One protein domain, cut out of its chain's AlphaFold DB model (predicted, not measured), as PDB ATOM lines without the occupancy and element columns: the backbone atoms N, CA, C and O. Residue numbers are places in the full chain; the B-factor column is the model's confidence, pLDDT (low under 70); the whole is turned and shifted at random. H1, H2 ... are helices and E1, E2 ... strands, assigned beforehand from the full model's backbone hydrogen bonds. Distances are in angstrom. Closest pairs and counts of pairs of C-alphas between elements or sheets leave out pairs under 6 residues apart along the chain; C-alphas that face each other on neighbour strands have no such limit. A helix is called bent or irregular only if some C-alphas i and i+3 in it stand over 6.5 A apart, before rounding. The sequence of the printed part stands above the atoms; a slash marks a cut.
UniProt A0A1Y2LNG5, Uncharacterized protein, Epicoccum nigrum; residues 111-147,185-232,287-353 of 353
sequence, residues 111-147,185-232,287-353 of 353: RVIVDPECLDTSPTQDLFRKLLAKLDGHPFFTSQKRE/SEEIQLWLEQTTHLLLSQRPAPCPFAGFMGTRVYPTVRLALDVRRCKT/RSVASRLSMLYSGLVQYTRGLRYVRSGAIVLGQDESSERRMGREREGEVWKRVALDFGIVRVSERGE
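AT A GLANCE: This is residues 111 to 147, 185 to 232 and 287 to 353 of the 353 residues of an uncharacterized protein of Epicoccum nigrum (UniProt A0A1Y2LNG5). A strongly twisted sheet of four strands has helices over one face: H5 runs along E4 and E3, H4 crosses the beginning of E2, and H2 sits between H4 and H5, touching both. H3 lies away from this body beyond the end of H2, while residues 325 to 332, in and after H6, stick out beyond the other end of the sheet. The printed part has 152 residues, with six named helices and four named strands in the order E1 H1 H2 H3 H4 E2 H5 E3 H6 E4. The sheet is mixed, in the order E1 E2 E4 E3, and the class is mixed, helices and strands. The whole is only just compact, close to loose, with a radius of gyration of the C-alphas of 17.3 A and spans of 59 by 41 by 27 A.

HOW THE PARTS SIT: E1, residues 111 to 114, is an edge strand and the parallel neighbour of E2, residues 220 to 229, with N 112 and O 224 2.8 A apart, within hydrogen-bond range. E2 is antiparallel to E4, residues 335 to 345, at 160 degrees, with N 225 and O 339 2.7 A apart. E4 is antiparallel to the other edge strand, E3, residues 310 to 318, at 157 degrees, with N 314 and O 342 2.7 A apart. H2, residues 122 to 136, H4, residues 186 to 201, and H5, residues 289 to 304, make two layers with the sheet, helices on one face of it. H5 lies over E4 at a height of 8.6 A and runs along the strands, at 13 degrees to E4 on the local plane. Its closest C-alphas to E3 are those of Val 301 and Gly 313, 5.8 A. H4 lies over E2 at a height of 7.2 A and runs slantwise to the strands, at 51 degrees to E2 on the local plane. H2 touches H4 with residues 130 to 135 alone, closest at the C-alphas of Leu 135 and Thr 196, 5.7 A, at a steep tilt of 47 degrees, the same way. H2 also touches H5, closest at the C-alphas of Arg 129 and Leu 300, 6.8 A, at a steep tilt of 41 degrees, the same way. H4 and H5 are apart. H1, residues 116 to 120, only grazes the sheet and touches H5, closest at the C-alphas of Leu 119 and Arg 292, 6.6 A. H3, residues 139 to 145, is not on the sheet and touches no helix; it and H2 meet only through their link. H6, residues 321 to 326, only grazes the sheet. In H2, H4 and H5 every O i to N i+4 pair is within hydrogen-bond range; the counts are 0 of 1 in H1, 1 of 3 in H3 and 1 of 2 in H6, and for O i to N i+3 they are 1 of 2 in H1 and 2 of 4 in H3.

IN THESE COORDINATES: E1 begins at C-alpha 111, (-49.541, 28.786, -14.575), and is 9.6 A long. H1 and H3 are only just irregular: C-alphas 117 and 120 are 7.0 A apart, and C-alphas 141 and 144 are 6.8 A apart. H2 is 20.8 A long, H4 22.2 A and E2 27.2 A. H5 begins at C-alpha 289, (-49.313, 44.641, -6.786), and is 22.4 A long, as is E3. E4 is 32.1 A long and ends at C-alpha 345, (-30.947, 25.559, -12.555).

THE WHOLE: The two C-alphas farthest apart, those of Arg 329 and Glu 353, are 61.8 A apart. Residues 148 to 184 and 233 to 286 are not printed; the gaps between C-alphas are 35.3 A and 12.3 A. The link from H4 to E2 is long, with 18 residues. Mean pLDDT of the printed part is 71.9, and 56 residues are under 70, among them 204 to 220, 316 to 334 and 346 to 353.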
ATOM      1  N   ARG A 111     -48.982  27.479 -14.923       86.75
ATOM      2  CA  ARG A 111     -49.541  28.786 -14.575       86.75
ATOM      3  C   ARG A 111     -50.154  28.745 -13.190       86.75
ATOM      4  O   ARG A 111     -50.972  27.874 -12.901       86.75
ATOM      5  N   VAL A 112     -49.801  29.724 -12.373       87.94
ATOM      6  CA  VAL A 112     -50.419  29.977 -11.075       87.94
ATOM      7  C   VAL A 112     -51.040  31.363 -11.133       87.94
ATOM      8  O   VAL A 112     -50.359  32.376 -11.256       87.94
ATOM      9  N   ILE A 113     -52.357  31.409 -11.080       88.25
ATOM     10  CA  ILE A 113     -53.118  32.635 -10.913       88.25
ATOM     11  C   ILE A 113     -53.181  32.924  -9.419       88.25
ATOM     12  O   ILE A 113     -53.579  32.058  -8.644       88.25
ATOM     13  N   VAL A 114     -52.796  34.126  -9.009       88.81
ATOM     14  CA  VAL A 114     -52.778  34.527  -7.603       88.81
ATOM     15  C   VAL A 114     -53.709  35.714  -7.429       88.81
ATOM     16  O   VAL A 114     -53.486  36.773  -8.026       88.81
ATOM     17  N   ASP A 115     -54.746  35.553  -6.608       88.81
ATOM     18  CA  ASP A 115     -55.520  36.703  -6.160       88.81
ATOM     19  C   ASP A 115     -54.611  37.621  -5.326       88.81
ATOM     20  O   ASP A 115     -53.799  37.126  -4.533       88.81
ATOM     21  N   PRO A 116     -54.679  38.954  -5.499       85.44
ATOM     22  CA  PRO A 116     -53.772  39.873  -4.834       85.44
ATOM     23  C   PRO A 116     -53.709  39.632  -3.341       85.44
ATOM     24  O   PRO A 116     -52.614  39.592  -2.798       85.44
ATOM     25  N   GLU A 117     -54.846  39.441  -2.675       86.81
ATOM     26  CA  GLU A 117     -54.918  39.229  -1.230       86.81
ATOM     27  C   GLU A 117     -54.018  38.070  -0.767       86.81
ATOM     28  O   GLU A 117     -53.392  38.190   0.284       86.81
ATOM     29  N   CYS A 118     -53.835  37.032  -1.589       87.81
ATOM     30  CA  CYS A 118     -53.001  35.872  -1.276       87.81
ATOM     31  C   CYS A 118     -51.489  36.117  -1.381       87.81
ATOM     32  O   CYS A 118     -50.728  35.322  -0.841       87.81
ATOM     33  N   LEU A 119     -51.014  37.172  -2.055       85.25
ATOM     34  CA  LEU A 119     -49.577  37.338  -2.344       85.25
ATOM     35  C   LEU A 119     -48.690  37.454  -1.097       85.25
ATOM     36  O   LEU A 119     -47.545  37.007  -1.124       85.25
ATOM     37  N   ASP A 120     -49.208  38.053  -0.024       83.62
ATOM     38  CA  ASP A 120     -48.430  38.304   1.196       83.62
ATOM     39  C   ASP A 120     -48.709  37.285   2.307       83.62
ATOM     40  O   ASP A 120     -48.188  37.430   3.412       83.62
ATOM     41  N   THR A 121     -49.540  36.271   2.055       85.69
ATOM     42  CA  THR A 121     -49.898  35.301   3.094       85.69
ATOM     43  C   THR A 121     -48.748  34.311   3.317       85.69
ATOM     44  O   THR A 121     -48.054  33.919   2.372       85.69
ATOM     45  N   SER A 122     -48.540  33.887   4.572       87.69
ATOM     46  CA  SER A 122     -47.529  32.866   4.902       87.69
ATOM     47  C   SER A 122     -47.711  31.581   4.083       87.69
ATOM     48  O   SER A 122     -46.725  31.139   3.495       87.69
ATOM     49  N   PRO A 123     -48.939  31.034   3.921       87.38
ATOM     50  CA  PRO A 123     -49.161  29.841   3.105       87.38
ATOM     51  C   PRO A 123     -48.638  29.979   1.676       87.38
ATOM     52  O   PRO A 123     -48.008  29.061   1.158       87.38
ATOM     53  N   THR A 124     -48.845  31.135   1.038       86.88
ATOM     54  CA  THR A 124     -48.381  31.369  -0.335       86.88
ATOM     55  C   THR A 124     -46.861  31.342  -0.416       86.88
ATOM     56  O   THR A 124     -46.301  30.669  -1.281       86.88
ATOM     57  N   GLN A 125     -46.177  32.033   0.500       88.00
ATOM     58  CA  GLN A 125     -44.713  32.010   0.553       88.00
ATOM     59  C   GLN A 125     -44.186  30.599   0.817       88.00
ATOM     60  O   GLN A 125     -43.241  30.162   0.157       88.00
ATOM     61  N   ASP A 126     -44.810  29.877   1.743       87.94
ATOM     62  CA  ASP A 126     -44.410  28.524   2.113       87.94
ATOM     63  C   ASP A 126     -44.631  27.535   0.964       87.94
ATOM     64  O   ASP A 126     -43.767  26.696   0.717       87.94
ATOM     65  N   LEU A 127     -45.718  27.660   0.196       87.00
ATOM     66  CA  LEU A 127     -45.958  26.859  -1.010       87.00
ATOM     67  C   LEU A 127     -44.834  27.031  -2.033       87.00
ATOM     68  O   LEU A 127     -44.283  26.042  -2.519       87.00
ATOM     69  N   PHE A 128     -44.457  28.276  -2.337       86.81
ATOM     70  CA  PHE A 128     -43.364  28.543  -3.272       86.81
ATOM     71  C   PHE A 128     -42.012  28.064  -2.730       86.81
ATOM     72  O   PHE A 128     -41.227  27.501  -3.490       86.81
ATOM     73  N   ARG A 129     -41.740  28.217  -1.427       87.31
ATOM     74  CA  ARG A 129     -40.530  27.654  -0.801       87.31
ATOM     75  C   ARG A 129     -40.492  26.133  -0.921       87.31
ATOM     76  O   ARG A 129     -39.465  25.603  -1.331       87.31
ATOM     77  N   LYS A 130     -41.597  25.432  -0.637       86.50
ATOM     78  CA  LYS A 130     -41.668  23.968  -0.776       86.50
ATOM     79  C   LYS A 130     -41.495  23.519  -2.226       86.50
ATOM     80  O   LYS A 130     -40.806  22.532  -2.465       86.50
ATOM     81  N   LEU A 131     -42.046  24.254  -3.194       84.12
ATOM     82  CA  LEU A 131     -41.803  23.992  -4.617       84.12
ATOM     83  C   LEU A 131     -40.308  24.089  -4.954       84.12
ATOM     84  O   LEU A 131     -39.763  23.195  -5.597       84.12
ATOM     85  N   LEU A 132     -39.630  25.138  -4.482       82.94
ATOM     86  CA  LEU A 132     -38.189  25.309  -4.688       82.94
ATOM     87  C   LEU A 132     -37.361  24.237  -3.965       82.94
ATOM     88  O   LEU A 132     -36.385  23.751  -4.529       82.94
ATOM     89  N   ALA A 133     -37.764  23.831  -2.761       84.38
ATOM     90  CA  ALA A 133     -37.126  22.746  -2.020       84.38
ATOM     91  C   ALA A 133     -37.257  21.399  -2.752       84.38
ATOM     92  O   ALA A 133     -36.266  20.687  -2.899       84.38
ATOM     93  N   LYS A 134     -38.454  21.068  -3.267       84.06
ATOM     94  CA  LYS A 134     -38.667  19.856  -4.076       84.06
ATOM     95  C   LYS A 134     -37.855  19.888  -5.371       84.06
ATOM     96  O   LYS A 134     -37.302  18.861  -5.751       84.06
ATOM     97  N   LEU A 135     -37.744  21.050  -6.021       80.38
ATOM     98  CA  LEU A 135     -36.861  21.228  -7.178       80.38
ATOM     99  C   LEU A 135     -35.397  20.952  -6.813       80.38
ATOM    100  O   LEU A 135     -34.743  20.203  -7.527       80.38
ATOM    101  N   ASP A 136     -34.892  21.494  -5.703       82.12
ATOM    102  CA  ASP A 136     -33.503  21.283  -5.267       82.12
ATOM    103  C   ASP A 136     -33.214  19.818  -4.895       82.12
ATOM    104  O   ASP A 136     -32.174  19.271  -5.254       82.12
ATOM    105  N   GLY A 137     -34.155  19.154  -4.220       81.56
ATOM    106  CA  GLY A 137     -34.021  17.757  -3.793       81.56
ATOM    107  C   GLY A 137     -34.311  16.711  -4.874       81.56
ATOM    108  O   GLY A 137     -34.223  15.513  -4.601       81.56
ATOM    109  N   HIS A 138     -34.689  17.120  -6.086       81.88
ATOM    110  CA  HIS A 138     -35.199  16.195  -7.092       81.88
ATOM    111  C   HIS A 138     -34.130  15.175  -7.561       81.88
ATOM    112  O   HIS A 138     -32.989  15.569  -7.834       81.88
ATOM    113  N   PRO A 139     -34.478  13.880  -7.767       77.81
ATOM    114  CA  PRO A 139     -33.539  12.831  -8.192       77.81
ATOM    115  C   PRO A 139     -32.711  13.158  -9.438       77.81
ATOM    116  O   PRO A 139     -31.551  12.779  -9.541       77.81
ATOM    117  N   PHE A 140     -33.277  13.938 -10.358       71.06
ATOM    118  CA  PHE A 140     -32.573  14.465 -11.534       71.06
ATOM    119  C   PHE A 140     -31.221  15.130 -11.207       71.06
ATOM    120  O   PHE A 140     -30.316  15.084 -12.037       71.06
ATOM    121  N   PHE A 141     -31.072  15.732 -10.021       70.88
ATOM    122  CA  PHE A 141     -29.823  16.355  -9.570       70.88
ATOM    123  C   PHE A 141     -28.942  15.429  -8.725       70.88
ATOM    124  O   PHE A 141     -27.732  15.631  -8.671       70.88
ATOM    125  N   THR A 142     -29.522  14.418  -8.075       68.62
ATOM    126  CA  THR A 142     -28.812  13.552  -7.119       68.62
ATOM    127  C   THR A 142     -28.337  12.232  -7.729       68.62
ATOM    128  O   THR A 142     -27.341  11.676  -7.263       68.62
ATOM    129  N   SER A 143     -28.981  11.746  -8.798       57.53
ATOM    130  CA  SER A 143     -28.664  10.464  -9.445       57.53
ATOM    131  C   SER A 143     -27.233  10.373  -9.978       57.53
ATOM    132  O   SER A 143     -26.684   9.277 -10.039       57.53
ATOM    133  N   GLN A 144     -26.586  11.497 -10.293       56.00
ATOM    134  CA  GLN A 144     -25.236  11.488 -10.865       56.00
ATOM    135  C   GLN A 144     -24.152  11.021  -9.876       56.00
ATOM    136  O   GLN A 144     -23.103  10.545 -10.295       56.00
ATOM    137  N   LYS A 145     -24.415  11.080  -8.562       55.59
ATOM    138  CA  LYS A 145     -23.428  10.721  -7.533       55.59
ATOM    139  C   LYS A 145     -23.211   9.208  -7.384       55.59
ATOM    140  O   LYS A 145     -22.223   8.788  -6.794       55.59
ATOM    141  N   ARG A 146     -24.130   8.367  -7.880       53.75
ATOM    142  CA  ARG A 146     -24.065   6.908  -7.663       53.75
ATOM    143  C   ARG A 146     -23.226   6.153  -8.691       53.75
ATOM    144  O   ARG A 146     -22.716   5.093  -8.352       53.75
ATOM    145  N   GLU A 147     -23.041   6.685  -9.896       55.84
ATOM    146  CA  GLU A 147     -22.333   5.957 -10.962       55.84
ATOM    147  C   GLU A 147     -20.802   6.063 -10.869       55.84
ATOM    148  O   GLU A 147     -20.105   5.210 -11.411       55.84
ATOM    149  N   SER A 185     -52.474  18.769   1.926       77.31
ATOM    150  CA  SER A 185     -53.240  17.636   1.426       77.31
ATOM    151  C   SER A 185     -52.447  16.885   0.346       77.31
ATOM    152  O   SER A 185     -51.565  17.459  -0.312       77.31
ATOM    153  N   GLU A 186     -52.756  15.603   0.153       80.56
ATOM    154  CA  GLU A 186     -52.088  14.750  -0.839       80.56
ATOM    155  C   GLU A 186     -52.129  15.366  -2.247       80.56
ATOM    156  O   GLU A 186     -51.169  15.261  -3.011       80.56
ATOM    157  N   GLU A 187     -53.192  16.103  -2.580       73.88
ATOM    158  CA  GLU A 187     -53.343  16.777  -3.869       73.88
ATOM    159  C   GLU A 187     -52.312  17.892  -4.075       73.88
ATOM    160  O   GLU A 187     -51.810  18.056  -5.188       73.88
ATOM    161  N   ILE A 188     -51.959  18.648  -3.029       73.62
ATOM    162  CA  ILE A 188     -50.920  19.691  -3.119       73.62
ATOM    163  C   ILE A 188     -49.552  19.040  -3.280       73.62
ATOM    164  O   ILE A 188     -48.728  19.521  -4.056       73.62
ATOM    165  N   GLN A 189     -49.300  17.943  -2.564       79.12
ATOM    166  CA  GLN A 189     -48.037  17.216  -2.671       79.12
ATOM    167  C   GLN A 189     -47.846  16.636  -4.074       79.12
ATOM    168  O   GLN A 189     -46.784  16.838  -4.675       79.12
ATOM    169  N   LEU A 190     -48.900  16.026  -4.623       78.12
ATOM    170  CA  LEU A 190     -48.951  15.545  -5.998       78.12
ATOM    171  C   LEU A 190     -48.769  16.695  -6.996       78.12
ATOM    172  O   LEU A 190     -48.032  16.561  -7.972       78.12
ATOM    173  N   TRP A 191     -49.398  17.845  -6.747       78.88
ATOM    174  CA  TRP A 191     -49.223  19.034  -7.574       78.88
ATOM    175  C   TRP A 191     -47.772  19.534  -7.573       78.88
ATOM    176  O   TRP A 191     -47.225  19.833  -8.639       78.88
ATOM    177  N   LEU A 192     -47.142  19.618  -6.397       77.25
ATOM    178  CA  LEU A 192     -45.747  20.033  -6.251       77.25
ATOM    179  C   LEU A 192     -44.825  19.095  -7.036       77.25
ATOM    180  O   LEU A 192     -43.926  19.566  -7.729       77.25
ATOM    181  N   GLU A 193     -45.068  17.786  -6.980       79.69
ATOM    182  CA  GLU A 193     -44.311  16.780  -7.736       79.69
ATOM    183  C   GLU A 193     -44.513  16.908  -9.240       79.69
ATOM    184  O   GLU A 193     -43.540  17.031  -9.982       79.69
ATOM    185  N   GLN A 194     -45.764  16.950  -9.698       76.31
ATOM    186  CA  GLN A 194     -46.090  17.096 -11.118       76.31
ATOM    187  C   GLN A 194     -45.505  18.381 -11.698       76.31
ATOM    188  O   GLN A 194     -44.939  18.370 -12.789       76.31
ATOM    189  N   THR A 195     -45.601  19.481 -10.954       73.94
ATOM    190  CA  THR A 195     -45.045  20.769 -11.363       73.94
ATOM    191  C   THR A 195     -43.529  20.702 -11.403       73.94
ATOM    192  O   THR A 195     -42.947  21.092 -12.405       73.94
ATOM    193  N   THR A 196     -42.882  20.138 -10.381       77.56
ATOM    194  CA  THR A 196     -41.425  19.932 -10.356       77.56
ATOM    195  C   THR A 196     -40.961  19.121 -11.566       77.56
ATOM    196  O   THR A 196     -40.068  19.553 -12.292       77.56
ATOM    197  N   HIS A 197     -41.608  17.988 -11.849       78.25
ATOM    198  CA  HIS A 197     -41.302  17.160 -13.012       78.25
ATOM    199  C   HIS A 197     -41.505  17.904 -14.329       78.25
ATOM    200  O   HIS A 197     -40.639  17.846 -15.199       78.25
ATOM    201  N   LEU A 198     -42.625  18.612 -14.481       75.00
ATOM    202  CA  LEU A 198     -42.924  19.348 -15.703       75.00
ATOM    203  C   LEU A 198     -41.890  20.449 -15.927       75.00
ATOM    204  O   LEU A 198     -41.310  20.524 -17.006       75.00
ATOM    205  N   LEU A 199     -41.586  21.225 -14.889       76.31
ATOM    206  CA  LEU A 199     -40.560  22.258 -14.898       76.31
ATOM    207  C   LEU A 199     -39.191  21.693 -15.310       76.31
ATOM    208  O   LEU A 199     -38.576  22.208 -16.237       76.31
ATOM    209  N   LEU A 200     -38.744  20.590 -14.707       77.00
ATOM    210  CA  LEU A 200     -37.476  19.942 -15.069       77.00
ATOM    211  C   LEU A 200     -37.496  19.293 -16.453       77.00
ATOM    212  O   LEU A 200     -36.450  19.137 -17.084       77.00
ATOM    213  N   SER A 201     -38.678  18.906 -16.928       74.62
ATOM    214  CA  SER A 201     -38.835  18.377 -18.269       74.62
ATOM    215  C   SER A 201     -38.752  19.480 -19.317       74.62
ATOM    216  O   SER A 201     -38.351  19.162 -20.427       74.62
ATOM    217  N   GLN A 202     -39.063  20.748 -19.021       76.38
ATOM    218  CA  GLN A 202     -39.059  21.828 -20.018       76.38
ATOM    219  C   GLN A 202     -37.761  21.829 -20.833       76.38
ATOM    220  O   GLN A 202     -36.657  21.673 -20.304       76.38
ATOM    221  N   ARG A 203     -37.887  21.963 -22.160       70.81
ATOM    222  CA  ARG A 203     -36.700  22.170 -22.993       70.81
ATOM    223  C   ARG A 203     -36.056  23.482 -22.538       70.81
ATOM    224  O   ARG A 203     -36.792  24.455 -22.366       70.81
ATOM    225  N   PRO A 204     -34.726  23.530 -22.339       65.75
ATOM    226  CA  PRO A 204     -34.054  24.771 -21.995       65.75
ATOM    227  C   PRO A 204     -34.418  25.815 -23.048       65.75
ATOM    228  O   PRO A 204     -34.083  25.652 -24.223       65.75
ATOM    229  N   ALA A 205     -35.146  26.859 -22.653       61.19
ATOM    230  CA  ALA A 205     -35.327  27.991 -23.541       61.19
ATOM    231  C   ALA A 205     -33.937  28.601 -23.772       61.19
ATOM    232  O   ALA A 205     -33.172  28.729 -22.808       61.19
ATOM    233  N   PRO A 206     -33.570  28.969 -25.012       61.06
ATOM    234  CA  PRO A 206     -32.366  29.753 -25.223       61.06
ATOM    235  C   PRO A 206     -32.503  31.019 -24.376       61.06
ATOM    236  O   PRO A 206     -33.410  31.826 -24.588       61.06
ATOM    237  N   CYS A 207     -31.661  31.146 -23.349       57.66
ATOM    238  CA  CYS A 207     -31.697  32.311 -22.482       57.66
ATOM    239  C   CYS A 207     -31.401  33.536 -23.363       57.66
ATOM    240  O   CYS A 207     -30.346  33.557 -24.002       57.66
ATOM    241  N   PRO A 208     -32.276  34.558 -23.416       57.97
ATOM    242  CA  PRO A 208     -32.040  35.736 -24.255       57.97
ATOM    243  C   PRO A 208     -30.756  36.481 -23.852       57.97
ATOM    244  O   PRO A 208     -30.202  37.236 -24.643       57.97
ATOM    245  N   PHE A 209     -30.242  36.221 -22.645       57.41
ATOM    246  CA  PHE A 209     -28.998  36.781 -22.118       57.41
ATOM    247  C   PHE A 209     -27.767  35.882 -22.317       57.41
ATOM    248  O   PHE A 209     -26.664  36.276 -21.936       57.41
ATOM    249  N   ALA A 210     -27.913  34.698 -22.929       54.50
ATOM    250  CA  ALA A 210     -26.811  33.753 -23.151       54.50
ATOM    251  C   ALA A 210     -25.659  34.352 -23.978       54.50
ATOM    252  O   ALA A 210     -24.512  33.943 -23.813       54.50
ATOM    253  N   GLY A 211     -25.945  35.342 -24.831       52.88
ATOM    254  CA  GLY A 211     -24.934  36.004 -25.654       52.88
ATOM    255  C   GLY A 211     -24.099  37.067 -24.933       52.88
ATOM    256  O   GLY A 211     -23.009  37.373 -25.400       52.88
ATOM    257  N   PHE A 212     -24.571  37.637 -23.815       49.72
ATOM    258  CA  PHE A 212     -23.952  38.854 -23.261       49.72
ATOM    259  C   PHE A 212     -22.968  38.603 -22.108       49.72
ATOM    260  O   PHE A 212     -22.088  39.422 -21.876       49.72
ATOM    261  N   MET A 213     -23.084  37.483 -21.388       45.25
ATOM    262  CA  MET A 213     -22.304  37.251 -20.156       45.25
ATOM    263  C   MET A 213     -21.353  36.048 -20.211       45.25
ATOM    264  O   MET A 213     -20.682  35.768 -19.222       45.25
ATOM    265  N   GLY A 214     -21.294  35.286 -21.313       48.78
ATOM    266  CA  GLY A 214     -20.471  34.060 -21.389       48.78
ATOM    267  C   GLY A 214     -20.823  32.997 -20.329       48.78
ATOM    268  O   GLY A 214     -20.148  31.976 -20.196       48.78
ATOM    269  N   THR A 215     -21.885  33.227 -19.556       48.34
ATOM    270  CA  THR A 215     -22.361  32.355 -18.494       48.34
ATOM    271  C   THR A 215     -23.077  31.179 -19.123       48.34
ATOM    272  O   THR A 215     -23.993  31.358 -19.928       48.34
ATOM    273  N   ARG A 216     -22.639  29.976 -18.736       50.56
ATOM    274  CA  ARG A 216     -23.235  28.685 -19.094       50.56
ATOM    275  C   ARG A 216     -24.760  28.807 -19.157       50.56
ATOM    276  O   ARG A 216     -25.375  29.293 -18.211       50.56
ATOM    277  N   VAL A 217     -25.349  28.377 -20.274       52.38
ATOM    278  CA  VAL A 217     -26.805  28.326 -20.448       52.38
ATOM    279  C   VAL A 217     -27.341  27.300 -19.462       52.38
ATOM    280  O   VAL A 217     -27.341  26.097 -19.716       52.38
ATOM    281  N   TYR A 218     -27.722  27.775 -18.287       55.59
ATOM    282  CA  TYR A 218     -28.431  26.960 -17.328       55.59
ATOM    283  C   TYR A 218     -29.842  26.731 -17.864       55.59
ATOM    284  O   TYR A 218     -30.454  27.687 -18.350       55.59
ATOM    285  N   PRO A 219     -30.376  25.500 -17.813       61.62
ATOM    286  CA  PRO A 219     -31.801  25.312 -18.020       61.62
ATOM    287  C   PRO A 219     -32.542  26.226 -17.043       61.62
ATOM    288  O   PRO A 219     -32.368  26.131 -15.829       61.62
ATOM    289  N   THR A 220     -33.307  27.172 -17.578       66.12
ATOM    290  CA  THR A 220     -34.174  28.025 -16.773       66.12
ATOM    291  C   THR A 220     -35.527  27.363 -16.680       66.12
ATOM    292  O   THR A 220     -36.127  27.025 -17.700       66.12
ATOM    293  N   VAL A 221     -36.009  27.222 -15.459       73.19
ATOM    294  CA  VAL A 221     -37.364  26.784 -15.189       73.19
ATOM    295  C   VAL A 221     -38.244  28.012 -15.047       73.19
ATOM    296  O   VAL A 221     -37.937  28.903 -14.256       73.19
ATOM    297  N   ARG A 222     -39.334  28.056 -15.813       79.62
ATOM    298  CA  ARG A 222     -40.258  29.191 -15.822       79.62
ATOM    299  C   ARG A 222     -41.573  28.816 -15.160       79.62
ATOM    300  O   ARG A 222     -42.235  27.868 -15.579       79.62
ATOM    301  N   LEU A 223     -41.978  29.616 -14.178       80.88
ATOM    302  CA  LEU A 223     -43.303  29.585 -13.567       80.88
ATOM    303  C   LEU A 223     -44.036  30.886 -13.903       80.88
ATOM    304  O   LEU A 223     -43.563  31.973 -13.574       80.88
ATOM    305  N   ALA A 224     -45.193  30.796 -14.560       83.62
ATOM    306  CA  ALA A 224     -45.998  31.979 -14.851       83.62
ATOM    307  C   ALA A 224     -46.941  32.282 -13.678       83.62
ATOM    308  O   ALA A 224     -47.753  31.442 -13.297       83.62
ATOM    309  N   LEU A 225     -46.843  33.495 -13.143       83.81
ATOM    310  CA  LEU A 225     -47.723  34.070 -12.137       83.81
ATOM    311  C   LEU A 225     -48.658  35.105 -12.772       83.81
ATOM    312  O   LEU A 225     -48.217  36.168 -13.204       83.81
ATOM    313  N   ASP A 226     -49.953  34.821 -12.795       84.25
ATOM    314  CA  ASP A 226     -50.973  35.761 -13.268       84.25
ATOM    315  C   ASP A 226     -51.664  36.408 -12.060       84.25
ATOM    316  O   ASP A 226     -52.379  35.745 -11.315       84.25
ATOM    317  N   VAL A 227     -51.459  37.709 -11.845       83.81
ATOM    318  CA  VAL A 227     -52.083  38.440 -10.732       83.81
ATOM    319  C   VAL A 227     -53.245  39.284 -11.241       83.81
ATOM    320  O   VAL A 227     -53.073  40.115 -12.141       83.81
ATOM    321  N   ARG A 228     -54.431  39.117 -10.647       79.56
ATOM    322  CA  ARG A 228     -55.591  39.970 -10.950       79.56
ATOM    323  C   ARG A 228     -55.326  41.402 -10.508       79.56
ATOM    324  O   ARG A 228     -54.883  41.646  -9.393       79.56
ATOM    325  N   ARG A 229     -55.621  42.391 -11.348       76.69
ATOM    326  CA  ARG A 229     -55.609  43.791 -10.921       76.69
ATOM    327  C   ARG A 229     -57.011  44.131 -10.438       76.69
ATOM    328  O   ARG A 229     -57.917  44.317 -11.247       76.69
ATOM    329  N   CYS A 230     -57.192  44.236  -9.125       63.53
ATOM    330  CA  CYS A 230     -58.419  44.805  -8.587       63.53
ATOM    331  C   CYS A 230     -58.508  46.242  -9.105       63.53
ATOM    332  O   CYS A 230     -57.676  47.085  -8.752       63.53
ATOM    333  N   LYS A 231     -59.483  46.527  -9.981       65.00
ATOM    334  CA  LYS A 231     -59.863  47.912 -10.240       65.00
ATOM    335  C   LYS A 231     -60.325  48.442  -8.897       65.00
ATOM    336  O   LYS A 231     -61.394  48.075  -8.417       65.00
ATOM    337  N   THR A 232     -59.506  49.284  -8.280       60.62
ATOM    338  CA  THR A 232     -59.994  50.184  -7.250       60.62
ATOM    339  C   THR A 232     -61.092  50.949  -7.961       60.62
ATOM    340  O   THR A 232     -60.802  51.758  -8.842       60.62
ATOM    341  N   ARG A 287     -50.382  48.777  -0.735       70.19
ATOM    342  CA  ARG A 287     -49.229  48.397  -1.558       70.19
ATOM    343  C   ARG A 287     -49.670  48.054  -2.969       70.19
ATOM    344  O   ARG A 287     -50.583  47.262  -3.188       70.19
ATOM    345  N   SER A 288     -48.964  48.610  -3.949       83.19
ATOM    346  CA  SER A 288     -49.157  48.214  -5.340       83.19
ATOM    347  C   SER A 288     -48.853  46.720  -5.508       83.19
ATOM    348  O   SER A 288     -47.938  46.184  -4.880       83.19
ATOM    349  N   VAL A 289     -49.575  46.046  -6.409       81.50
ATOM    350  CA  VAL A 289     -49.313  44.641  -6.786       81.50
ATOM    351  C   VAL A 289     -47.833  44.414  -7.125       81.50
ATOM    352  O   VAL A 289     -47.261  43.392  -6.764       81.50
ATOM    353  N   ALA A 290     -47.181  45.397  -7.755       81.69
ATOM    354  CA  ALA A 290     -45.754  45.343  -8.066       81.69
ATOM    355  C   ALA A 290     -44.864  45.282  -6.809       81.69
ATOM    356  O   ALA A 290     -43.920  44.499  -6.781       81.69
ATOM    357  N   SER A 291     -45.172  46.065  -5.770       85.56
ATOM    358  CA  SER A 291     -44.427  46.047  -4.504       85.56
ATOM    359  C   SER A 291     -44.577  44.707  -3.779       85.56
ATOM    360  O   SER A 291     -43.583  44.152  -3.313       85.56
ATOM    361  N   ARG A 292     -45.792  44.146  -3.758       85.81
ATOM    362  CA  ARG A 292     -46.089  42.840  -3.139       85.81
ATOM    363  C   ARG A 292     -45.349  41.700  -3.843       85.81
ATOM    364  O   ARG A 292     -44.651  40.917  -3.210       85.81
ATOM    365  N   LEU A 293     -45.395  41.684  -5.176       84.12
ATOM    366  CA  LEU A 293     -44.619  40.747  -5.994       84.12
ATOM    367  C   LEU A 293     -43.110  40.881  -5.770       84.12
ATOM    368  O   LEU A 293     -42.415  39.872  -5.671       84.12
ATOM    369  N   SER A 294     -42.602  42.112  -5.662       85.12
ATOM    370  CA  SER A 294     -41.188  42.351  -5.373       85.12
ATOM    371  C   SER A 294     -40.786  41.792  -4.009       85.12
ATOM    372  O   SER A 294     -39.696  41.244  -3.890       85.12
ATOM    373  N   MET A 295     -41.640  41.905  -2.989       87.12
ATOM    374  CA  MET A 295     -41.377  41.325  -1.671       87.12
ATOM    375  C   MET A 295     -41.375  39.800  -1.694       87.12
ATOM    376  O   MET A 295     -40.430  39.196  -1.185       87.12
ATOM    377  N   LEU A 296     -42.401  39.192  -2.303       85.81
ATOM    378  CA  LEU A 296     -42.487  37.742  -2.480       85.81
ATOM    379  C   LEU A 296     -41.207  37.221  -3.138       85.81
ATOM    380  O   LEU A 296     -40.555  36.315  -2.624       85.81
ATOM    381  N   TYR A 297     -40.800  37.852  -4.236       84.81
ATOM    382  CA  TYR A 297     -39.585  37.486  -4.943       84.81
ATOM    383  C   TYR A 297     -38.316  37.677  -4.115       84.81
ATOM    384  O   TYR A 297     -37.494  36.769  -4.090       84.81
ATOM    385  N   SER A 298     -38.141  38.803  -3.417       86.00
ATOM    386  CA  SER A 298     -36.968  39.009  -2.557       86.00
ATOM    387  C   SER A 298     -36.844  37.906  -1.503       86.00
ATOM    388  O   SER A 298     -35.745  37.398  -1.275       86.00
ATOM    389  N   GLY A 299     -37.971  37.476  -0.922       85.75
ATOM    390  CA  GLY A 299     -38.015  36.338  -0.005       85.75
ATOM    391  C   GLY A 299     -37.603  35.020  -0.667       85.75
ATOM    392  O   GLY A 299     -36.810  34.269  -0.098       85.75
ATOM    393  N   LEU A 300     -38.080  34.754  -1.887       83.81
ATOM    394  CA  LEU A 300     -37.693  33.562  -2.653       83.81
ATOM    395  C   LEU A 300     -36.214  33.593  -3.055       83.81
ATOM    396  O   LEU A 300     -35.523  32.593  -2.899       83.81
ATOM    397  N   VAL A 301     -35.687  34.734  -3.500       82.50
ATOM    398  CA  VAL A 301     -34.264  34.892  -3.829       82.50
ATOM    399  C   VAL A 301     -33.399  34.625  -2.607       82.50
ATOM    400  O   VAL A 301     -32.433  33.870  -2.703       82.50
ATOM    401  N   GLN A 302     -33.747  35.195  -1.451       85.69
ATOM    402  CA  GLN A 302     -33.019  34.939  -0.213       85.69
ATOM    403  C   GLN A 302     -33.037  33.449   0.149       85.69
ATOM    404  O   GLN A 302     -31.990  32.909   0.497       85.69
ATOM    405  N   TYR A 303     -34.183  32.780  -0.009       83.62
ATOM    406  CA  TYR A 303     -34.313  31.339   0.206       83.62
ATOM    407  C   TYR A 303     -33.427  30.520  -0.749       83.62
ATOM    408  O   TYR A 303     -32.680  29.650  -0.305       83.62
ATOM    409  N   THR A 304     -33.411  30.854  -2.046       81.19
ATOM    410  CA  THR A 304     -32.594  30.134  -3.047       81.19
ATOM    411  C   THR A 304     -31.087  30.222  -2.804       81.19
ATOM    412  O   THR A 304     -30.348  29.379  -3.300       81.19
ATOM    413  N   ARG A 305     -30.593  31.187  -2.010       83.25
ATOM    414  CA  ARG A 305     -29.159  31.264  -1.666       83.25
ATOM    415  C   ARG A 305     -28.667  30.033  -0.901       83.25
ATOM    416  O   ARG A 305     -27.491  29.703  -1.019       83.25
ATOM    417  N   GLY A 306     -29.552  29.379  -0.145       81.44
ATOM    418  CA  GLY A 306     -29.251  28.147   0.587       81.44
ATOM    419  C   GLY A 306     -29.403  26.867  -0.238       81.44
ATOM    420  O   GLY A 306     -29.020  25.802   0.237       81.44
ATOM    421  N   LEU A 307     -29.950  26.952  -1.455       81.19
ATOM    422  CA  LEU A 307     -30.188  25.795  -2.315       81.19
ATOM    423  C   LEU A 307     -28.940  25.462  -3.140       81.19
ATOM    424  O   LEU A 307     -28.142  26.336  -3.502       81.19
ATOM    425  N   ARG A 308     -28.745  24.172  -3.421       80.75
ATOM    426  CA  ARG A 308     -27.528  23.679  -4.081       80.75
ATOM    427  C   ARG A 308     -27.600  23.876  -5.592       80.75
ATOM    428  O   ARG A 308     -26.642  24.372  -6.194       80.75
ATOM    429  N   TYR A 309     -28.738  23.515  -6.176       77.88
ATOM    430  CA  TYR A 309     -28.963  23.385  -7.614       77.88
ATOM    431  C   TYR A 309     -29.831  24.504  -8.187       77.88
ATOM    432  O   TYR A 309     -29.745  24.794  -9.378       77.88
ATOM    433  N   VAL A 310     -30.629  25.181  -7.365       77.06
ATOM    434  CA  VAL A 310     -31.436  26.326  -7.808       77.06
ATOM    435  C   VAL A 310     -30.662  27.619  -7.544       77.06
ATOM    436  O   VAL A 310     -30.488  28.020  -6.396       77.06
ATOM    437  N   ARG A 311     -30.170  28.282  -8.598       68.88
ATOM    438  CA  ARG A 311     -29.394  29.530  -8.496       68.88
ATOM    439  C   ARG A 311     -30.070  30.650  -9.268       68.88
ATOM    440  O   ARG A 311     -30.315  30.519 -10.458       68.88
ATOM    441  N   SER A 312     -30.227  31.790  -8.597       65.12
ATOM    442  CA  SER A 312     -30.813  33.019  -9.139       65.12
ATOM    443  C   SER A 312     -32.271  32.861  -9.575       65.12
ATOM    444  O   SER A 312     -32.609  32.088 -10.467       65.12
ATOM    445  N   GLY A 313     -33.144  33.664  -8.975       62.97
ATOM    446  CA  GLY A 313     -34.410  34.017  -9.604       62.97
ATOM    447  C   GLY A 313     -34.195  35.167 -10.591       62.97
ATOM    448  O   GLY A 313     -33.210  35.899 -10.486       62.97
ATOM    449  N   ALA A 314     -35.121  35.347 -11.521       71.44
ATOM    450  CA  ALA A 314     -35.389  36.599 -12.207       71.44
ATOM    451  C   ALA A 314     -36.908  36.797 -12.238       71.44
ATOM    452  O   ALA A 314     -37.656  35.865 -12.539       71.44
ATOM    453  N   ILE A 315     -37.376  38.009 -11.928       70.19
ATOM    454  CA  ILE A 315     -38.752  38.396 -12.250       70.19
ATOM    455  C   ILE A 315     -38.736  39.006 -13.642       70.19
ATOM    456  O   ILE A 315     -38.175  40.084 -13.839       70.19
ATOM    457  N   VAL A 316     -39.414  38.368 -14.586       69.00
ATOM    458  CA  VAL A 316     -39.708  38.984 -15.877       69.00
ATOM    459  C   VAL A 316     -41.136  39.514 -15.822       69.00
ATOM    460  O   VAL A 316     -42.113  38.764 -15.844       69.00
ATOM    461  N   LEU A 317     -41.265  40.834 -15.708       67.38
ATOM    462  CA  LEU A 317     -42.556  41.511 -15.785       67.38
ATOM    463  C   LEU A 317     -42.964  41.605 -17.259       67.38
ATOM    464  O   LEU A 317     -42.520  42.499 -17.975       67.38
ATOM    465  N   GLY A 318     -43.791  40.668 -17.714       60.62
ATOM    466  CA  GLY A 318     -44.377  40.710 -19.048       60.62
ATOM    467  C   GLY A 318     -45.690  41.482 -19.027       60.62
ATOM    468  O   GLY A 318     -46.666  41.031 -18.429       60.62
ATOM    469  N   GLN A 319     -45.749  42.629 -19.696       55.97
ATOM    470  CA  GLN A 319     -47.035  43.228 -20.043       55.97
ATOM    471  C   GLN A 319     -47.554  42.481 -21.277       55.97
ATOM    472  O   GLN A 319     -47.128  42.747 -22.394       55.97
ATOM    473  N   ASP A 320     -48.389  41.460 -21.073       54.94
ATOM    474  CA  ASP A 320     -48.935  40.673 -22.181       54.94
ATOM    475  C   ASP A 320     -50.071  41.448 -22.868       54.94
ATOM    476  O   ASP A 320     -51.251  41.198 -22.618       54.94
ATOM    477  N   GLU A 321     -49.715  42.406 -23.726       53.91
ATOM    478  CA  GLU A 321     -50.668  43.188 -24.536       53.91
ATOM    479  C   GLU A 321     -51.536  42.287 -25.436       53.91
ATOM    480  O   GLU A 321     -52.670  42.613 -25.785       53.91
ATOM    481  N   SER A 322     -51.043  41.090 -25.762       55.34
ATOM    482  CA  SER A 322     -51.754  40.078 -26.551       55.34
ATOM    483  C   SER A 322     -52.970  39.492 -25.825       55.34
ATOM    484  O   SER A 322     -53.916  39.040 -26.477       55.34
ATOM    485  N   SER A 323     -52.963  39.487 -24.487       52.66
ATOM    486  CA  SER A 323     -54.075  38.962 -23.681       52.66
ATOM    487  C   SER A 323     -55.321  39.849 -23.761       52.66
ATOM    488  O   SER A 323     -56.441  39.334 -23.769       52.66
ATOM    489  N   GLU A 324     -55.125  41.156 -23.957       51.84
ATOM    490  CA  GLU A 324     -56.192  42.145 -24.138       51.84
ATOM    491  C   GLU A 324     -56.976  41.914 -25.441       51.84
ATOM    492  O   GLU A 324     -58.167  42.202 -25.515       51.84
ATOM    493  N   ARG A 325     -56.337  41.320 -26.461       54.66
ATOM    494  CA  ARG A 325     -56.969  41.050 -27.766       54.66
ATOM    495  C   ARG A 325     -57.668  39.691 -27.860       54.66
ATOM    496  O   ARG A 325     -58.548  39.538 -28.701       54.66
ATOM    497  N   ARG A 326     -57.284  38.695 -27.046       54.03
ATOM    498  CA  ARG A 326     -57.866  37.332 -27.096       54.03
ATOM    499  C   ARG A 326     -59.013  37.098 -26.114       54.03
ATOM    500  O   ARG A 326     -59.824  36.210 -26.361       54.03
ATOM    501  N   MET A 327     -59.126  37.887 -25.047       51.53
ATOM    502  CA  MET A 327     -60.300  37.876 -24.164       51.53
ATOM    503  C   MET A 327     -61.405  38.745 -24.778       51.53
ATOM    504  O   MET A 327     -61.667  39.862 -24.344       51.53
ATOM    505  N   GLY A 328     -62.007  38.250 -25.860       45.69
ATOM    506  CA  GLY A 328     -63.104  38.926 -26.542       45.69
ATOM    507  C   GLY A 328     -64.287  39.190 -25.604       45.69
ATOM    508  O   GLY A 328     -64.826  38.259 -25.023       45.69
ATOM    509  N   ARG A 329     -64.672  40.468 -25.497       50.19
ATOM    510  CA  ARG A 329     -65.975  41.054 -25.101       50.19
ATOM    511  C   ARG A 329     -66.712  40.612 -23.824       50.19
ATOM    512  O   ARG A 329     -67.590  41.358 -23.414       50.19
ATOM    513  N   GLU A 330     -66.407  39.502 -23.159       48.94
ATOM    514  CA  GLU A 330     -67.296  38.988 -22.096       48.94
ATOM    515  C   GLU A 330     -66.991  39.467 -20.671       48.94
ATOM    516  O   GLU A 330     -67.805  39.269 -19.773       48.94
ATOM    517  N   ARG A 331     -65.871  40.156 -20.426       54.88
ATOM    518  CA  ARG A 331     -65.609  40.791 -19.122       54.88
ATOM    519  C   ARG A 331     -64.967  42.156 -19.302       54.88
ATOM    520  O   ARG A 331     -63.760  42.311 -19.120       54.88
ATOM    521  N   GLU A 332     -65.774  43.154 -19.655       52.88
ATOM    522  CA  GLU A 332     -65.365  44.560 -19.603       52.88
ATOM    523  C   GLU A 332     -64.944  44.935 -18.172       52.88
ATOM    524  O   GLU A 332     -65.737  45.381 -17.347       52.88
ATOM    525  N   GLY A 333     -63.661  44.757 -17.849       64.31
ATOM    526  CA  GLY A 333     -63.049  45.426 -16.709       64.31
ATOM    527  C   GLY A 333     -62.014  44.672 -15.887       64.31
ATOM    528  O   GLY A 333     -61.406  45.317 -15.031       64.31
ATOM    529  N   GLU A 334     -61.754  43.388 -16.125       65.56
ATOM    530  CA  GLU A 334     -60.678  42.680 -15.418       65.56
ATOM    531  C   GLU A 334     -59.338  42.886 -16.140       65.56
ATOM    532  O   GLU A 334     -59.095  42.320 -17.202       65.56
ATOM    533  N   VAL A 335     -58.458  43.708 -15.562       70.69
ATOM    534  CA  VAL A 335     -57.075  43.865 -16.041       70.69
ATOM    535  C   VAL A 335     -56.196  42.868 -15.294       70.69
ATOM    536  O   VAL A 335     -56.280  42.759 -14.071       70.69
ATOM    537  N   TRP A 336     -55.325  42.163 -16.004       74.81
ATOM    538  CA  TRP A 336     -54.417  41.173 -15.428       74.81
ATOM    539  C   TRP A 336     -52.972  41.642 -15.555       74.81
ATOM    540  O   TRP A 336     -52.608  42.297 -16.532       74.81
ATOM    541  N   LYS A 337     -52.136  41.314 -14.567       77.88
ATOM    542  CA  LYS A 337     -50.688  41.503 -14.656       77.88
ATOM    543  C   LYS A 337     -50.013  40.139 -14.647       77.88
ATOM    544  O   LYS A 337     -50.025  39.452 -13.629       77.88
ATOM    545  N   ARG A 338     -49.407  39.777 -15.776       78.50
ATOM    546  CA  ARG A 338     -48.600  38.565 -15.901       78.50
ATOM    547  C   ARG A 338     -47.173  38.834 -15.442       78.50
ATOM    548  O   ARG A 338     -46.567  39.853 -15.765       78.50
ATOM    549  N   VAL A 339     -46.634  37.902 -14.679       78.19
ATOM    550  CA  VAL A 339     -45.266  37.917 -14.179       78.19
ATOM    551  C   VAL A 339     -44.686  36.531 -14.374       78.19
ATOM    552  O   VAL A 339     -45.288  35.558 -13.953       78.19
ATOM    553  N   ALA A 340     -43.530  36.411 -15.008       75.69
ATOM    554  CA  ALA A 340     -42.804  35.150 -15.031       75.69
ATOM    555  C   ALA A 340     -41.753  35.158 -13.918       75.69
ATOM    556  O   ALA A 340     -40.993  36.118 -13.778       75.69
ATOM    557  N   LEU A 341     -41.741  34.096 -13.118       75.75
ATOM    558  CA  LEU A 341     -40.641  33.769 -12.226       75.75
ATOM    559  C   LEU A 341     -39.753  32.759 -12.945       75.75
ATOM    560  O   LEU A 341     -40.145  31.609 -13.143       75.75
ATOM    561  N   ASP A 342     -38.571  33.212 -13.340       74.94
ATOM    562  CA  ASP A 342     -37.556  32.370 -13.957       74.94
ATOM    563  C   ASP A 342     -36.540  31.975 -12.887       74.94
ATOM    564  O   ASP A 342     -35.993  32.836 -12.200       74.94
ATOM    565  N   PHE A 343     -36.278  30.682 -12.734       73.50
ATOM    566  CA  PHE A 343     -35.257  30.166 -11.826       73.50
ATOM    567  C   PHE A 343     -34.159  29.491 -12.639       73.50
ATOM    568  O   PHE A 343     -34.430  28.592 -13.439       73.50
ATOM    569  N   GLY A 344     -32.915  29.928 -12.453       70.31
ATOM    570  CA  GLY A 344     -31.761  29.262 -13.042       70.31
ATOM    571  C   GLY A 344     -31.491  27.937 -12.335       70.31
ATOM    572  O   GLY A 344     -31.428  27.874 -11.107       70.31
ATOM    573  N   ILE A 345     -31.318  26.862 -13.102       71.62
ATOM    574  CA  ILE A 345     -30.947  25.559 -12.555       71.62
ATOM    575  C   ILE A 345     -29.506  25.239 -12.923       71.62
ATOM    576  O   ILE A 345     -29.154  25.033 -14.086       71.62
ATOM    577  N   VAL A 346     -28.661  25.142 -11.907       68.25
ATOM    578  CA  VAL A 346     -27.257  24.782 -12.044       68.25
ATOM    579  C   VAL A 346     -27.105  23.287 -11.847       68.25
ATOM    580  O   VAL A 346     -27.304  22.756 -10.758       68.25
ATOM    581  N   ARG A 347     -26.660  22.602 -12.901       60.12
ATOM    582  CA  ARG A 347     -26.012  21.305 -12.725       60.12
ATOM    583  C   ARG A 347     -24.647  21.562 -12.104       60.12
ATOM    584  O   ARG A 347     -23.791  22.184 -12.740       60.12
ATOM    585  N   VAL A 348     -24.462  21.115 -10.865       55.91
ATOM    586  CA  VAL A 348     -23.135  21.031 -10.256       55.91
ATOM    587  C   VAL A 348     -22.380  19.974 -11.054       55.91
ATOM    588  O   VAL A 348     -22.501  18.784 -10.809       55.91
ATOM    589  N   SER A 349     -21.665  20.408 -12.089       51.31
ATOM    590  CA  SER A 349     -20.558  19.620 -12.614       51.31
ATOM    591  C   SER A 349     -19.554  19.595 -11.477       51.31
ATOM    592  O   SER A 349     -19.053  20.659 -11.111       51.31
ATOM    593  N   GLU A 350     -19.328  18.418 -10.892       52.53
ATOM    594  CA  GLU A 350     -18.166  18.165 -10.045       52.53
ATOM    595  C   GLU A 350     -16.945  18.542 -10.888       52.53
ATOM    596  O   GLU A 350     -16.486  17.793 -11.749       52.53
ATOM    597  N   ARG A 351     -16.486  19.788 -10.756       46.09
ATOM    598  CA  ARG A 351     -15.097  20.087 -11.049       46.09
ATOM    599  C   ARG A 351     -14.367  19.419  -9.904       46.09
ATOM    600  O   ARG A 351     -14.578  19.820  -8.765       46.09
ATOM    601  N   GLY A 352     -13.613  18.372 -10.225       50.66
ATOM    602  CA  GLY A 352     -12.569  17.904  -9.331       50.66
ATOM    603  C   GLY A 352     -11.734  19.118  -8.945       50.66
ATOM    604  O   GLY A 352     -11.191  19.791  -9.825       50.66
ATOM    605  N   GLU A 353     -11.782  19.456  -7.662       42.12
ATOM    606  CA  GLU A 353     -10.708  20.199  -7.015       42.12
ATOM    607  C   GLU A 353      -9.491  19.288  -6.870       42.12
ATOM    608  O   GLU A 353      -9.694  18.073  -6.620       42.12
TER     609      GLU A 353